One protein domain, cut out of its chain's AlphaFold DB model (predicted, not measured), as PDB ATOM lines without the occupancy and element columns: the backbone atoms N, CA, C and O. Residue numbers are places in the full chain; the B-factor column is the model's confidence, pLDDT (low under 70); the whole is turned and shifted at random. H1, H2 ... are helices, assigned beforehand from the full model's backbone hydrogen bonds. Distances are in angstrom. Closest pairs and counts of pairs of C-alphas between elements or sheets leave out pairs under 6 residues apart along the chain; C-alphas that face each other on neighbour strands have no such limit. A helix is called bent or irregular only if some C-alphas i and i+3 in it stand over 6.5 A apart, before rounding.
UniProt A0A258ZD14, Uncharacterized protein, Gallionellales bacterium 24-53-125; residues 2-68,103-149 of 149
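AT A GLANCE: This is residues 2 to 68 and 103 to 149 of the 149 residues of an uncharacterized protein of Gallionellales bacterium 24-53-125 (UniProt A0A258ZD14). H1, H5 and H6 make an up-and-down bundle, each running against the one before it, with H4 folded back on H5 and packed on H1, and H8 folded back on H6. The hairpin of H2 and H3 is a separate head at one end of the longest axis, and residues 103 to 109 stick out at the other. The printed part has 114 residues with eight named helices, H1 to H8 in order, and no named strand: all helix. It is flat, 49 by 38 by 21 A, and only just compact, close to loose, with a radius of gyration of the C-alphas of 16.0 A.

IN THESE COORDINATES: H1, residues 2 to 16, begins at C-alpha 2 (-2.946, 16.806, 34.645) and is 21.3 A long. H2, residues 20 to 28, is irregular: C-alphas 25 and 28 are 7.7 A apart. H3 is residues 31 to 40, H4 residues 43 to 53, and H5 residues 55 to 68. H6, residues 105 to 128, is 34.8 A long. H7 is residues 130 to 135; H8, residues 138 to 148, ends at C-alpha 148 (-0.660, 3.593, 51.251).

HOW THE PARTS SIT: H1 touches residues 117 to 128 of H6 at 12 degrees, a shallow tilt, the C-alphas of Ala 8 and Thr 121 closest at 5.6 A. H5 touches residues 113 to 124 of H6, closest C-alphas Ala 61 and Cys 120, 6.4 A. H1 touches H5 with residues 2 to 5 alone, closest C-alphas Arg 2 and Thr 68, 5.8 A. H4 touches H1, closest C-alphas Phe 46 and Leu 9, 5.7 A, and forms a hairpin with H5. H8 touches H6, closest C-alphas Leu 142 and Val 119, 7.0 A; H7 is close but not clearly touching to both. H2 and H3 are apart from H5 to H8. Every O i to N i+4 pair is within hydrogen-bond range in H1, H3, H4, H5 and H7, against 3 of 5 in H2, 19 of 20 in H6 and 5 of 7 in H8.

THE WHOLE: The farthest C-alphas, Ser 30 and Asp 103, are 50.5 A apart. Residues 69 to 102 are not printed; C-alphas 68 and 103 are 20.3 A apart across the cut. The links printed whole are tight. No printed residue is under 70 in pLDDT.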
ATOM      1  N   ARG A   2      -4.117  16.385  35.450       94.75
ATOM      2  CA  ARG A   2      -2.946  16.806  34.645       94.75
ATOM      3  C   ARG A   2      -2.500  18.244  34.918       94.75
ATOM      4  O   ARG A   2      -1.364  18.460  35.311       94.75
ATOM      5  N   SER A   3      -3.419  19.205  34.825       94.88
ATOM      6  CA  SER A   3      -3.105  20.617  35.073       94.88
ATOM      7  C   SER A   3      -2.589  20.885  36.489       94.88
ATOM      8  O   SER A   3      -1.752  21.757  36.664       94.88
ATOM      9  N   CYS A   4      -3.042  20.142  37.505       96.06
ATOM     10  CA  CYS A   4      -2.531  20.286  38.875       96.06
ATOM     11  C   CYS A   4      -1.047  19.896  38.947       96.06
ATOM     12  O   CYS A   4      -0.233  20.624  39.514       96.06
ATOM     13  N   LEU A   5      -0.690  18.781  38.304       96.25
ATOM     14  CA  LEU A   5       0.690  18.314  38.217       96.25
ATOM     15  C   LEU A   5       1.559  19.266  37.380       96.25
ATOM     16  O   LEU A   5       2.649  19.635  37.806       96.25
ATOM     17  N   GLU A   6       1.057  19.725  36.229       96.56
ATOM     18  CA  GLU A   6       1.757  20.690  35.370       96.56
ATOM     19  C   GLU A   6       2.036  22.007  36.103       96.56
ATOM     20  O   GLU A   6       3.146  22.519  36.011       96.56
ATOM     21  N   ASN A   7       1.084  22.530  36.883       96.31
ATOM     22  CA  ASN A   7       1.297  23.747  37.676       96.31
ATOM     23  C   ASN A   7       2.379  23.561  38.752       96.31
ATOM     24  O   ASN A   7       3.199  24.456  38.951       96.31
ATOM     25  N   ALA A   8       2.418  22.405  39.422       96.75
ATOM     26  CA  ALA A   8       3.454  22.103  40.409       96.75
ATOM     27  C   ALA A   8       4.849  22.040  39.766       96.75
ATOM     28  O   ALA A   8       5.802  22.633  40.270       96.75
ATOM     29  N   LEU A   9       4.944  21.380  38.610       97.50
ATOM     30  CA  LEU A   9       6.164  21.282  37.807       97.50
ATOM     31  C   LEU A   9       6.628  22.652  37.286       97.50
ATOM     32  O   LEU A   9       7.815  22.962  37.357       97.50
ATOM     33  N   TYR A  10       5.699  23.502  36.840       96.38
ATOM     34  CA  TYR A  10       5.979  24.902  36.503       96.38
ATOM     35  C   TYR A  10       6.536  25.674  37.703       96.38
ATOM     36  O   TYR A  10       7.523  26.397  37.572       96.38
ATOM     37  N   GLY A  11       5.912  25.517  38.875       95.19
ATOM     38  CA  GLY A  11       6.352  26.155  40.112       95.19
ATOM     39  C   GLY A  11       7.769  25.740  40.503       95.19
ATOM     40  O   GLY A  11       8.586  26.597  40.831       95.19
ATOM     41  N   LEU A  12       8.084  24.445  40.406       96.62
ATOM     42  CA  LEU A  12       9.439  23.931  40.610       96.62
ATOM     43  C   LEU A  12      10.427  24.530  39.598       96.62
ATOM     44  O   LEU A  12      11.492  25.004  39.990       96.62
ATOM     45  N   TYR A  13      10.069  24.566  38.312       97.25
ATOM     46  CA  TYR A  13      10.929  25.118  37.266       97.25
ATOM     47  C   TYR A  13      11.265  26.594  37.502       97.25
ATOM     48  O   TYR A  13      12.435  26.961  37.477       97.25
ATOM     49  N   LEU A  14      10.269  27.431  37.803       95.94
ATOM     50  CA  LEU A  14      10.465  28.864  38.069       95.94
ATOM     51  C   LEU A  14      11.145  29.165  39.416       95.94
ATOM     52  O   LEU A  14      11.624  30.285  39.636       95.94
ATOM     53  N   ALA A  15      11.145  28.204  40.340       94.88
ATOM     54  CA  ALA A  15      11.916  28.293  41.573       94.88
ATOM     55  C   ALA A  15      13.405  28.027  41.323       94.88
ATOM     56  O   ALA A  15      14.238  28.725  41.893       94.88
ATOM     57  N   GLN A  16      13.723  27.067  40.449       95.25
ATOM     58  CA  GLN A  16      15.100  26.716  40.085       95.25
ATOM     59  C   GLN A  16      15.701  27.626  39.002       95.25
ATOM     60  O   GLN A  16      16.916  27.760  38.941       95.25
ATOM     61  N   ASN A  17      14.864  28.278  38.186       96.06
ATOM     62  CA  ASN A  17      15.276  29.177  37.099       96.06
ATOM     63  C   ASN A  17      14.552  30.536  37.238       96.06
ATOM     64  O   ASN A  17      13.556  30.795  36.549       96.06
ATOM     65  N   PRO A  18      14.946  31.402  38.193       95.44
ATOM     66  CA  PRO A  18      14.259  32.675  38.436       95.44
ATOM     67  C   PRO A  18      14.243  33.625  37.229       95.44
ATOM     68  O   PRO A  18      13.281  34.371  37.050       95.44
ATOM     69  N   GLU A  19      15.273  33.590  36.390       94.62
ATOM     70  CA  GLU A  19      15.415  34.376  35.162       94.62
ATOM     71  C   GLU A  19      14.364  34.025  34.100       94.62
ATOM     72  O   GLU A  19      13.909  34.896  33.354       94.62
ATOM     73  N   SER A  20      13.878  32.780  34.091       96.62
ATOM     74  CA  SER A  20      12.800  32.330  33.204       96.62
ATOM     75  C   SER A  20      11.489  33.089  33.419       96.62
ATOM     76  O   SER A  20      10.643  33.132  32.523       96.62
ATOM     77  N   ARG A  21      11.305  33.734  34.581       95.81
ATOM     78  CA  ARG A  21      10.123  34.566  34.865       95.81
ATOM     79  C   ARG A  21       9.998  35.713  33.873       95.81
ATOM     80  O   ARG A  21       8.895  35.972  33.401       95.81
ATOM     81  N   GLU A  22      11.108  36.363  33.522       96.81
ATOM     82  CA  GLU A  22      11.084  37.435  32.526       96.81
ATOM     83  C   GLU A  22      10.691  36.882  31.154       96.81
ATOM     84  O   GLU A  22       9.812  37.443  30.503       96.81
ATOM     85  N   THR A  23      11.256  35.735  30.744       96.94
ATOM     86  CA  THR A  23      10.851  35.084  29.488       96.94
ATOM     87  C   THR A  23       9.339  34.852  29.454       96.94
ATOM     88  O   THR A  23       8.705  35.150  28.443       96.94
ATOM     89  N   TRP A  24       8.741  34.371  30.549       96.50
ATOM     90  CA  TRP A  24       7.291  34.174  30.629       96.50
ATOM     91  C   TRP A  24       6.499  35.482  30.505       96.50
ATOM     92  O   TRP A  24       5.535  35.538  29.740       96.50
ATOM     93  N   LEU A  25       6.902  36.534  31.224       97.00
ATOM     94  CA  LEU A  25       6.217  37.833  31.210       97.00
ATOM     95  C   LEU A  25       6.221  38.482  29.819       97.00
ATOM     96  O   LEU A  25       5.231  39.095  29.430       97.00
ATOM     97  N   ARG A  26       7.288  38.270  29.044       97.38
ATOM     98  CA  ARG A  26       7.469  38.828  27.694       97.38
ATOM     99  C   ARG A  26       6.754  38.054  26.589       97.38
ATOM    100  O   ARG A  26       6.862  38.398  25.417       97.38
ATOM    101  N   ARG A  27       5.989  37.006  26.925       97.56
ATOM    102  CA  ARG A  27       5.319  36.101  25.967       97.56
ATOM    103  C   ARG A  27       4.563  36.807  24.836       97.56
ATOM    104  O   ARG A  27       4.411  36.219  23.763       97.56
ATOM    105  N   HIS A  28       4.018  37.986  25.109       98.19
ATOM    106  CA  HIS A  28       3.144  38.725  24.204       98.19
ATOM    107  C   HIS A  28       3.816  39.935  23.540       98.19
ATOM    108  O   HIS A  28       3.156  40.608  22.755       98.19
ATOM    109  N   ASP A  29       5.104  40.175  23.798       98.25
ATOM    110  CA  ASP A  29       5.842  41.315  23.243       98.25
ATOM    111  C   ASP A  29       6.091  41.149  21.736       98.25
ATOM    112  O   ASP A  29       6.013  42.108  20.970       98.25
ATOM    113  N   SER A  30       6.378  39.919  21.295       98.31
ATOM    114  CA  SER A  30       6.613  39.594  19.887       98.31
ATOM    115  C   SER A  30       6.400  38.108  19.569       98.31
ATOM    116  O   SER A  30       6.341  37.250  20.458       98.31
ATOM    117  N   ASP A  31       6.348  37.763  18.279       98.31
ATOM    118  CA  ASP A  31       6.336  36.361  17.834       98.31
ATOM    119  C   ASP A  31       7.613  35.603  18.227       98.31
ATOM    120  O   ASP A  31       7.565  34.397  18.505       98.31
ATOM    121  N   ALA A  32       8.753  36.302  18.293       98.19
ATOM    122  CA  ALA A  32      10.014  35.731  18.750       98.19
ATOM    123  C   ALA A  32       9.939  35.361  20.240       98.19
ATOM    124  O   ALA A  32      10.294  34.237  20.606       98.19
ATOM    125  N   ASP A  33       9.384  36.241  21.077       97.94
ATOM    126  CA  ASP A  33       9.201  35.984  22.510       97.94
ATOM    127  C   ASP A  33       8.185  34.859  22.754       97.94
ATOM    128  O   ASP A  33       8.440  33.926  23.522       97.94
ATOM    129  N   LYS A  34       7.074  34.842  22.007       98.00
ATOM    130  CA  LYS A  34       6.104  33.736  22.040       98.00
ATOM    131  C   LYS A  34       6.752  32.394  21.694       98.00
ATOM    132  O   LYS A  34       6.444  31.378  22.332       98.00
ATOM    133  N   LYS A  35       7.634  32.363  20.687       97.94
ATOM    134  CA  LYS A  35       8.394  31.164  20.299       97.94
ATOM    135  C   LYS A  35       9.389  30.765  21.388       97.94
ATOM    136  O   LYS A  35       9.455  29.577  21.704       97.94
ATOM    137  N   LYS A  36      10.089  31.728  21.995       97.25
ATOM    138  CA  LYS A  36      11.017  31.497  23.111       97.25
ATOM    139  C   LYS A  36      10.303  30.820  24.281       97.25
ATOM    140  O   LYS A  36      10.696  29.722  24.670       97.25
ATOM    141  N   VAL A  37       9.171  31.371  24.725       97.00
ATOM    142  CA  VAL A  37       8.358  30.775  25.799       97.00
ATOM    143  C   VAL A  37       7.910  29.356  25.444       97.00
ATOM    144  O   VAL A  37       8.063  28.443  26.246       97.00
ATOM    145  N   LYS A  38       7.394  29.126  24.229       96.31
ATOM    146  CA  LYS A  38       7.003  27.769  23.791       96.31
ATOM    147  C   LYS A  38       8.180  26.788  23.750       96.31
ATOM    148  O   LYS A  38       7.976  25.585  23.896       96.31
ATOM    149  N   SER A  39       9.387  27.278  23.472       96.25
ATOM    150  CA  SER A  39      10.579  26.439  23.378       96.25
ATOM    151  C   SER A  39      11.111  26.026  24.750       96.25
ATOM    152  O   SER A  39      11.529  24.879  24.900       96.25
ATOM    153  N   GLU A  40      11.035  26.939  25.717       96.88
ATOM    154  CA  GLU A  40      11.554  26.794  27.075       96.88
ATOM    155  C   GLU A  40      10.581  26.023  27.975       96.88
ATOM    156  O   GLU A  40      10.939  25.015  28.586       96.88
ATOM    157  N   PHE A  41       9.316  26.442  27.994       96.94
ATOM    158  CA  PHE A  41       8.309  25.931  28.916       96.94
ATOM    159  C   PHE A  41       7.612  24.677  28.373       96.94
ATOM    160  O   PHE A  41       6.424  24.679  28.034       96.94
ATOM    161  N   LYS A  42       8.382  23.594  28.263       96.31
ATOM    162  CA  LYS A  42       7.911  22.278  27.825       96.31
ATOM    163  C   LYS A  42       7.817  21.326  29.001       96.31
ATOM    164  O   LYS A  42       8.714  21.262  29.834       96.31
ATOM    165  N   ILE A  43       6.783  20.492  28.991       96.44
ATOM    166  CA  ILE A  43       6.588  19.514  30.060       96.44
ATOM    167  C   ILE A  43       7.768  18.548  30.216       96.44
ATOM    168  O   ILE A  43       8.156  18.250  31.340       96.44
ATOM    169  N   GLY A  44       8.386  18.119  29.108       97.31
ATOM    170  CA  GLY A  44       9.570  17.258  29.148       97.31
ATOM    171  C   GLY A  44      10.713  17.894  29.939       97.31
ATOM    172  O   GLY A  44      11.288  17.244  30.801       97.31
ATOM    173  N   THR A  45      10.965  19.192  29.733       97.25
ATOM    174  CA  THR A  45      11.961  19.955  30.500       97.25
ATOM    175  C   THR A  45      11.657  19.922  31.996       97.25
ATOM    176  O   THR A  45      12.552  19.689  32.804       97.25
ATOM    177  N   PHE A  46      10.394  20.114  32.385       97.62
ATOM    178  CA  PHE A  46      10.027  20.140  33.801       97.62
ATOM    179  C   PHE A  46      10.108  18.763  34.458       97.62
ATOM    180  O   PHE A  46      10.513  18.662  35.613       97.62
ATOM    181  N   LEU A  47       9.738  17.703  33.737       97.94
ATOM    182  CA  LEU A  47       9.839  16.330  34.231       97.94
ATOM    183  C   LEU A  47      11.301  15.902  34.411       97.94
ATOM    184  O   LEU A  47      11.624  15.279  35.420       97.94
ATOM    185  N   GLU A  48      12.191  16.266  33.486       98.00
ATOM    186  CA  GLU A  48      13.629  16.009  33.636       98.00
ATOM    187  C   GLU A  48      14.239  16.810  34.793       98.00
ATOM    188  O   GLU A  48      15.017  16.264  35.582       98.00
ATOM    189  N   LEU A  49      13.826  18.070  34.973       97.62
ATOM    190  CA  LEU A  49      14.217  18.844  36.150       97.62
ATOM    191  C   LEU A  49      13.736  18.167  37.439       97.62
ATOM    192  O   LEU A  49      14.524  18.000  38.365       97.62
ATOM    193  N   ALA A  50      12.473  17.736  37.502       97.56
ATOM    194  CA  ALA A  50      11.931  17.068  38.681       97.56
ATOM    195  C   ALA A  50      12.735  15.813  39.043       97.56
ATOM    196  O   ALA A  50      13.079  15.643  40.208       97.56
ATOM    197  N   LYS A  51      13.111  14.986  38.058       97.50
ATOM    198  CA  LYS A  51      13.985  13.814  38.268       97.50
ATOM    199  C   LYS A  51      15.388  14.190  38.741       97.50
ATOM    200  O   LYS A  51      15.990  13.438  39.497       97.50
ATOM    201  N   THR A  52      15.914  15.321  38.279       96.94
ATOM    202  CA  THR A  52      17.239  15.807  38.688       96.94
ATOM    203  C   THR A  52      17.229  16.275  40.140       96.94
ATOM    204  O   THR A  52      18.167  15.997  40.881       96.94
ATOM    205  N   VAL A  53      16.165  16.969  40.556       94.94
ATOM    206  CA  VAL A  53      16.052  17.510  41.915       94.94
ATOM    207  C   VAL A  53      15.667  16.429  42.928       94.94
ATOM    208  O   VAL A  53      16.238  16.377  44.014       94.94
ATOM    209  N   ASP A  54      14.727  15.554  42.573       94.00
ATOM    210  CA  ASP A  54      14.354  14.379  43.358       94.00
ATOM    211  C   ASP A  54      14.033  13.209  42.406       94.00
ATOM    212  O   ASP A  54      12.949  13.161  41.813       94.00
ATOM    213  N   PRO A  55      14.951  12.236  42.246       95.00
ATOM    214  CA  PRO A  55      14.753  11.113  41.332       95.00
ATOM    215  C   PRO A  55      13.508  10.277  41.631       95.00
ATOM    216  O   PRO A  55      12.891   9.736  40.709       95.00
ATOM    217  N   SER A  56      13.141  10.159  42.909       92.69
ATOM    218  CA  SER A  56      11.994   9.360  43.334       92.69
ATOM    219  C   SER A  56      10.695  10.057  42.942       92.69
ATOM    220  O   SER A  56       9.886   9.509  42.186       92.69
ATOM    221  N   GLU A  57      10.535  11.307  43.377       93.06
ATOM    222  CA  GLU A  57       9.330  12.094  43.107       93.06
ATOM    223  C   GLU A  57       9.196  12.430  41.621       93.06
ATOM    224  O   GLU A  57       8.103  12.349  41.062       93.06
ATOM    225  N   GLY A  58      10.304  12.727  40.938       96.06
ATOM    226  CA  GLY A  58      10.317  12.993  39.501       96.06
ATOM    227  C   GLY A  58       9.868  11.792  38.667       96.06
ATOM    228  O   GLY A  58       9.122  11.950  37.695       96.06
ATOM    229  N   LYS A  59      10.247  10.567  39.061       96.56
ATOM    230  CA  LYS A  59       9.768   9.337  38.407       96.56
ATOM    231  C   LYS A  59       8.269   9.125  38.625       96.56
ATOM    232  O   LYS A  59       7.567   8.729  37.689       96.56
ATOM    233  N   VAL A  60       7.771   9.398  39.831       96.12
ATOM    234  CA  VAL A  60       6.333   9.333  40.136       96.12
ATOM    235  C   VAL A  60       5.569  10.379  39.324       96.12
ATOM    236  O   VAL A  60       4.583  10.031  38.675       96.12
ATOM    237  N   ALA A  61       6.056  11.621  39.269       97.31
ATOM    238  CA  ALA A  61       5.459  12.696  38.482       97.31
ATOM    239  C   ALA A  61       5.358  12.326  36.996       97.31
ATOM    240  O   ALA A  61       4.281  12.432  36.415       97.31
ATOM    241  N   ALA A  62       6.435  11.814  36.390       97.75
ATOM    242  CA  ALA A  62       6.413  11.361  34.998       97.75
ATOM    243  C   ALA A  62       5.387  10.238  34.773       97.75
ATOM    244  O   ALA A  62       4.602  10.287  33.829       97.75
ATOM    245  N   THR A  63       5.337   9.264  35.683       97.38
ATOM    246  CA  THR A  63       4.382   8.147  35.606       97.38
ATOM    247  C   THR A  63       2.932   8.630  35.679       97.38
ATOM    248  O   THR A  63       2.081   8.195  34.903       97.38
ATOM    249  N   LEU A  64       2.633   9.533  36.614       97.25
ATOM    250  CA  LEU A  64       1.293  10.090  36.785       97.25
ATOM    251  C   LEU A  64       0.910  11.011  35.626       97.25
ATOM    252  O   LEU A  64      -0.251  11.020  35.224       97.25
ATOM    253  N   TYR A  65       1.868  11.748  35.063       97.19
ATOM    254  CA  TYR A  65       1.648  12.572  33.883       97.19
ATOM    255  C   TYR A  65       1.164  11.734  32.698       97.19
ATOM    256  O   TYR A  65       0.069  11.984  32.188       97.19
ATOM    257  N   GLU A  66       1.918  10.693  32.335       96.38
ATOM    258  CA  GLU A  66       1.553   9.777  31.248       96.38
ATOM    259  C   GLU A  66       0.213   9.095  31.514       96.38
ATOM    260  O   GLU A  66      -0.651   9.048  30.643       96.38
ATOM    261  N   ARG A  67      -0.051   8.684  32.760       95.50
ATOM    262  CA  ARG A  67      -1.355   8.117  33.126       95.50
ATOM    263  C   ARG A  67      -2.518   9.074  32.852       95.50
ATOM    264  O   ARG A  67      -3.586   8.633  32.435       95.50
ATOM    265  N   THR A  68      -2.341  10.379  33.078       94.56
ATOM    266  CA  THR A  68      -3.389  11.366  32.758       94.56
ATOM    267  C   THR A  68      -3.578  11.588  31.259       94.56
ATOM    268  O   THR A  68      -4.610  12.132  30.866       94.56
ATOM    269  N   ASP A 103     -20.158   2.508  40.502       87.94
ATOM    270  CA  ASP A 103     -19.118   1.775  41.229       87.94
ATOM    271  C   ASP A 103     -18.374   0.811  40.289       87.94
ATOM    272  O   ASP A 103     -18.767  -0.345  40.123       87.94
ATOM    273  N   SER A 104     -17.320   1.313  39.646       88.56
ATOM    274  CA  SER A 104     -16.469   0.569  38.717       88.56
ATOM    275  C   SER A 104     -14.999   0.592  39.139       88.56
ATOM    276  O   SER A 104     -14.544   1.458  39.899       88.56
ATOM    277  N   ASP A 105     -14.214  -0.340  38.597       89.12
ATOM    278  CA  ASP A 105     -12.760  -0.344  38.776       89.12
ATOM    279  C   ASP A 105     -12.115   0.913  38.178       89.12
ATOM    280  O   ASP A 105     -11.144   1.436  38.728       89.12
ATOM    281  N   GLN A 106     -12.687   1.450  37.096       87.94
ATOM    282  CA  GLN A 106     -12.261   2.693  36.459       87.94
ATOM    283  C   GLN A 106     -12.432   3.878  37.414       87.94
ATOM    284  O   GLN A 106     -11.490   4.654  37.602       87.94
ATOM    285  N   LEU A 107     -13.587   3.992  38.082       90.44
ATOM    286  CA  LEU A 107     -13.814   5.035  39.083       90.44
ATOM    287  C   LEU A 107     -12.858   4.879  40.274       90.44
ATOM    288  O   LEU A 107     -12.255   5.856  40.723       90.44
ATOM    289  N   ARG A 108     -12.659   3.655  40.772       93.44
ATOM    290  CA  ARG A 108     -11.725   3.382  41.883       93.44
ATOM    291  C   ARG A 108     -10.285   3.737  41.510       93.44
ATOM    292  O   ARG A 108      -9.577   4.373  42.297       93.44
ATOM    293  N   PHE A 109      -9.858   3.394  40.297       92.19
ATOM    294  CA  PHE A 109      -8.547   3.751  39.762       92.19
ATOM    295  C   PHE A 109      -8.382   5.266  39.586       92.19
ATOM    296  O   PHE A 109      -7.323   5.813  39.918       92.19
ATOM    297  N   LEU A 110      -9.430   5.956  39.127       92.44
ATOM    298  CA  LEU A 110      -9.476   7.413  39.034       92.44
ATOM    299  C   LEU A 110      -9.296   8.060  40.413       92.44
ATOM    300  O   LEU A 110      -8.440   8.931  40.560       92.44
ATOM    301  N   LEU A 111     -10.046   7.620  41.426       93.94
ATOM    302  CA  LEU A 111      -9.950   8.149  42.793       93.94
ATOM    303  C   LEU A 111      -8.559   7.918  43.398       93.94
ATOM    304  O   LEU A 111      -7.976   8.830  43.990       93.94
ATOM    305  N   LYS A 112      -7.980   6.730  43.186       94.81
ATOM    306  CA  LYS A 112      -6.601   6.443  43.596       94.81
ATOM    307  C   LYS A 112      -5.603   7.360  42.883       94.81
ATOM    308  O   LYS A 112      -4.728   7.939  43.526       94.81
ATOM    309  N   THR A 113      -5.745   7.529  41.571       95.31
ATOM    310  CA  THR A 113      -4.875   8.405  40.774       95.31
ATOM    311  C   THR A 113      -5.014   9.868  41.199       95.31
ATOM    312  O   THR A 113      -4.011  10.573  41.273       95.31
ATOM    313  N   LEU A 114      -6.219  10.321  41.552       96.00
ATOM    314  CA  LEU A 114      -6.462  11.660  42.088       96.00
ATOM    315  C   LEU A 114      -5.671  11.896  43.378       96.00
ATOM    316  O   LEU A 114      -4.977  12.910  43.487       96.00
ATOM    317  N   ALA A 115      -5.729  10.951  44.320       96.19
ATOM    318  CA  ALA A 115      -4.965  11.024  45.563       96.19
ATOM    319  C   ALA A 115      -3.447  11.020  45.302       96.19
ATOM    320  O   ALA A 115      -2.728  11.869  45.829       96.19
ATOM    321  N   GLN A 116      -2.968  10.126  44.431       96.50
ATOM    322  CA  GLN A 116      -1.556  10.056  44.038       96.50
ATOM    323  C   GLN A 116      -1.066  11.359  43.392       96.50
ATOM    324  O   GLN A 116       0.011  11.841  43.734       96.50
ATOM    325  N   VAL A 117      -1.859  11.968  42.502       97.06
ATOM    326  CA  VAL A 117      -1.535  13.265  41.885       97.06
ATOM    327  C   VAL A 117      -1.466  14.365  42.938       97.06
ATOM    328  O   VAL A 117      -0.508  15.130  42.933       97.06
ATOM    329  N   GLY A 118      -2.424  14.428  43.868       96.38
ATOM    330  CA  GLY A 118      -2.401  15.417  44.951       96.38
ATOM    331  C   GLY A 118      -1.147  15.306  45.825       96.38
ATOM    332  O   GLY A 118      -0.464  16.300  46.069       96.38
ATOM    333  N   VAL A 119      -0.801  14.086  46.239       96.00
ATOM    334  CA  VAL A 119       0.396  13.806  47.049       96.00
ATOM    335  C   VAL A 119       1.686  14.108  46.285       96.00
ATOM    336  O   VAL A 119       2.596  14.724  46.841       96.00
ATOM    337  N   CYS A 120       1.767  13.733  45.008       96.06
ATOM    338  CA  CYS A 120       2.917  14.045  44.161       96.06
ATOM    339  C   CYS A 120       3.083  15.563  43.988       96.06
ATOM    340  O   CYS A 120       4.174  16.088  44.199       96.06
ATOM    341  N   THR A 121       1.999  16.299  43.728       96.62
ATOM    342  CA  THR A 121       2.012  17.769  43.656       96.62
ATOM    343  C   THR A 121       2.548  18.401  44.944       96.62
ATOM    344  O   THR A 121       3.421  19.266  44.883       96.62
ATOM    345  N   LEU A 122       2.081  17.957  46.115       95.94
ATOM    346  CA  LEU A 122       2.600  18.447  47.397       95.94
ATOM    347  C   LEU A 122       4.080  18.107  47.590       95.94
ATOM    348  O   LEU A 122       4.824  18.907  48.150       95.94
ATOM    349  N   SER A 123       4.522  16.953  47.097       95.06
ATOM    350  CA  SER A 123       5.925  16.531  47.174       95.06
ATOM    351  C   SER A 123       6.830  17.406  46.318       95.06
ATOM    352  O   SER A 123       7.876  17.844  46.788       95.06
ATOM    353  N   LEU A 124       6.391  17.755  45.108       95.25
ATOM    354  CA  LEU A 124       7.090  18.719  44.257       95.25
ATOM    355  C   LEU A 124       7.145  20.110  44.910       95.25
ATOM    356  O   LEU A 124       8.176  20.773  44.858       95.25
ATOM    357  N   PHE A 125       6.079  20.547  45.590       95.00
ATOM    358  CA  PHE A 125       6.113  21.809  46.336       95.00
ATOM    359  C   PHE A 125       6.997  21.766  47.581       95.00
ATOM    360  O   PHE A 125       7.612  22.782  47.900       95.00
ATOM    361  N   ARG A 126       7.102  20.623  48.268       94.38
ATOM    362  CA  ARG A 126       8.017  20.450  49.406       94.38
ATOM    363  C   ARG A 126       9.459  20.734  49.001       94.38
ATOM    364  O   ARG A 126      10.186  21.353  49.767       94.38
ATOM    365  N   VAL A 127       9.857  20.313  47.803       89.56
ATOM    366  CA  VAL A 127      11.187  20.602  47.251       89.56
ATOM    367  C   VAL A 127      11.413  22.113  47.126       89.56
ATOM    368  O   VAL A 127      12.470  22.609  47.505       89.56
ATOM    369  N   THR A 128      10.407  22.855  46.658       89.50
ATOM    370  CA  THR A 128      10.473  24.317  46.502       89.50
ATOM    371  C   THR A 128      10.385  25.079  47.831       89.50
ATOM    372  O   THR A 128      11.050  26.095  48.006       89.50
ATOM    373  N   TYR A 129       9.566  24.612  48.776       92.12
ATOM    374  CA  TYR A 129       9.210  25.327  50.011       92.12
ATOM    375  C   TYR A 129       9.563  24.536  51.275       92.12
ATOM    376  O   TYR A 129       8.784  24.501  52.232       92.12
ATOM    377  N   ARG A 130      10.732  23.893  51.283       91.81
ATOM    378  CA  ARG A 130      11.136  22.912  52.303       91.81
ATOM    379  C   ARG A 130      10.920  23.387  53.738       91.81
ATOM    380  O   ARG A 130      10.215  22.734  54.498       91.81
ATOM    381  N   GLU A 131      11.433  24.567  54.070       94.38
ATOM    382  CA  GLU A 131      11.323  25.150  55.413       94.38
ATOM    383  C   GLU A 131       9.864  25.327  55.855       94.38
ATOM    384  O   GLU A 131       9.512  25.038  56.996       94.38
ATOM    385  N   ARG A 132       8.982  25.760  54.945       94.88
ATOM    386  CA  ARG A 132       7.556  25.946  55.250       94.88
ATOM    387  C   ARG A 132       6.854  24.614  55.486       94.88
ATOM    388  O   ARG A 132       6.021  24.529  56.383       94.88
ATOM    389  N   PHE A 133       7.195  23.586  54.711       95.81
ATOM    390  CA  PHE A 133       6.655  22.238  54.899       95.81
ATOM    391  C   PHE A 133       7.080  21.630  56.238       95.81
ATOM    392  O   PHE A 133       6.266  20.968  56.886       95.81
ATOM    393  N   ASP A 134       8.318  21.885  56.661       93.94
ATOM    394  CA  ASP A 134       8.849  21.396  57.933       93.94
ATOM    395  C   ASP A 134       8.222  22.142  59.125       93.94
ATOM    396  O   ASP A 134       7.725  21.497  60.046       93.94
ATOM    397  N   ILE A 135       8.128  23.480  59.072       95.88
ATOM    398  CA  ILE A 135       7.482  24.301  60.119       95.88
ATOM    399  C   ILE A 135       6.018  23.898  60.334       95.88
ATOM    400  O   ILE A 135       5.543  23.855  61.467       95.88
ATOM    401  N   LEU A 136       5.290  23.610  59.253       96.19
ATOM    402  CA  LEU A 136       3.874  23.246  59.316       96.19
ATOM    403  C   LEU A 136       3.637  21.755  59.621       96.19
ATOM    404  O   LEU A 136       2.486  21.329  59.677       96.19
ATOM    405  N   GLY A 137       4.690  20.940  59.766       93.88
ATOM    406  CA  GLY A 137       4.566  19.491  59.987       93.88
ATOM    407  C   GLY A 137       3.994  18.714  58.790       93.88
ATOM    408  O   GLY A 137       3.635  17.536  58.909       93.88
ATOM    409  N   VAL A 138       3.916  19.348  57.616       95.00
ATOM    410  CA  VAL A 138       3.366  18.747  56.391       95.00
ATOM    411  C   VAL A 138       4.289  17.652  55.877       95.00
ATOM    412  O   VAL A 138       3.802  16.629  55.408       95.00
ATOM    413  N   THR A 139       5.605  17.820  56.023       93.50
ATOM    414  CA  THR A 139       6.610  16.809  55.663       93.50
ATOM    415  C   THR A 139       6.281  15.433  56.250       93.50
ATOM    416  O   THR A 139       6.117  14.469  55.502       93.50
ATOM    417  N   ALA A 140       6.110  15.343  57.572       91.38
ATOM    418  CA  ALA A 140       5.839  14.074  58.247       91.38
ATOM    419  C   ALA A 140       4.479  13.482  57.839       91.38
ATOM    420  O   ALA A 140       4.363  12.276  57.610       91.38
ATOM    421  N   SER A 141       3.463  14.338  57.700       92.50
ATOM    422  CA  SER A 141       2.122  13.932  57.261       92.50
ATOM    423  C   SER A 141       2.141  13.360  55.840       92.50
ATOM    424  O   SER A 141       1.529  12.329  55.564       92.50
ATOM    425  N   LEU A 142       2.890  13.997  54.940       93.12
ATOM    426  CA  LEU A 142       3.026  13.589  53.547       93.12
ATOM    427  C   LEU A 142       3.762  12.249  53.424       93.12
ATOM    428  O   LEU A 142       3.308  11.364  52.699       93.12
ATOM    429  N   ASP A 143       4.848  12.073  54.177       91.38
ATOM    430  CA  ASP A 143       5.623  10.827  54.196       91.38
ATOM    431  C   ASP A 143       4.810   9.651  54.770       91.38
ATOM    432  O   ASP A 143       5.001   8.502  54.365       91.38
ATOM    433  N   HIS A 144       3.865   9.920  55.678       91.19
ATOM    434  CA  HIS A 144       2.924   8.916  56.171       91.19
ATOM    435  C   HIS A 144       1.900   8.505  55.101       91.19
ATOM    436  O   HIS A 144       1.758   7.314  54.821       91.19
ATOM    437  N   ILE A 145       1.228   9.476  54.470       91.25
ATOM    438  CA  ILE A 145       0.161   9.223  53.484       91.25
ATOM    439  C   ILE A 145       0.687   8.453  52.263       91.25
ATOM    440  O   ILE A 145      -0.001   7.579  51.735       91.25
ATOM    441  N   LYS A 146       1.929   8.719  51.839       90.44
ATOM    442  CA  LYS A 146       2.565   8.034  50.700       90.44
ATOM    443  C   LYS A 146       2.640   6.516  50.840       90.44
ATOM    444  O   LYS A 146       2.594   5.823  49.833       90.44
ATOM    445  N   LYS A 147       2.747   5.980  52.060       83.81
ATOM    446  CA  LYS A 147       2.942   4.535  52.283       83.81
ATOM    447  C   LYS A 147       1.748   3.680  51.839       83.81
ATOM    448  O   LYS A 147       1.911   2.475  51.684       83.81
ATOM    449  N   GLY A 148       0.572   4.283  51.649       71.88
ATOM    450  CA  GLY A 148      -0.660   3.593  51.251       71.88
ATOM    451  C   GLY A 148      -1.110   3.830  49.806       71.88
ATOM    452  O   GLY A 148      -2.203   3.387  49.452       71.88
ATOM    453  N   LEU A 149      -0.325   4.544  48.988       74.44
ATOM    454  CA  LEU A 149      -0.727   4.990  47.648       74.44
ATOM    455  C   LEU A 149       0.087   4.346  46.526       74.44
ATOM    456  O   LEU A 149       1.328   4.386  46.564       74.44
TER     457      LEU A 149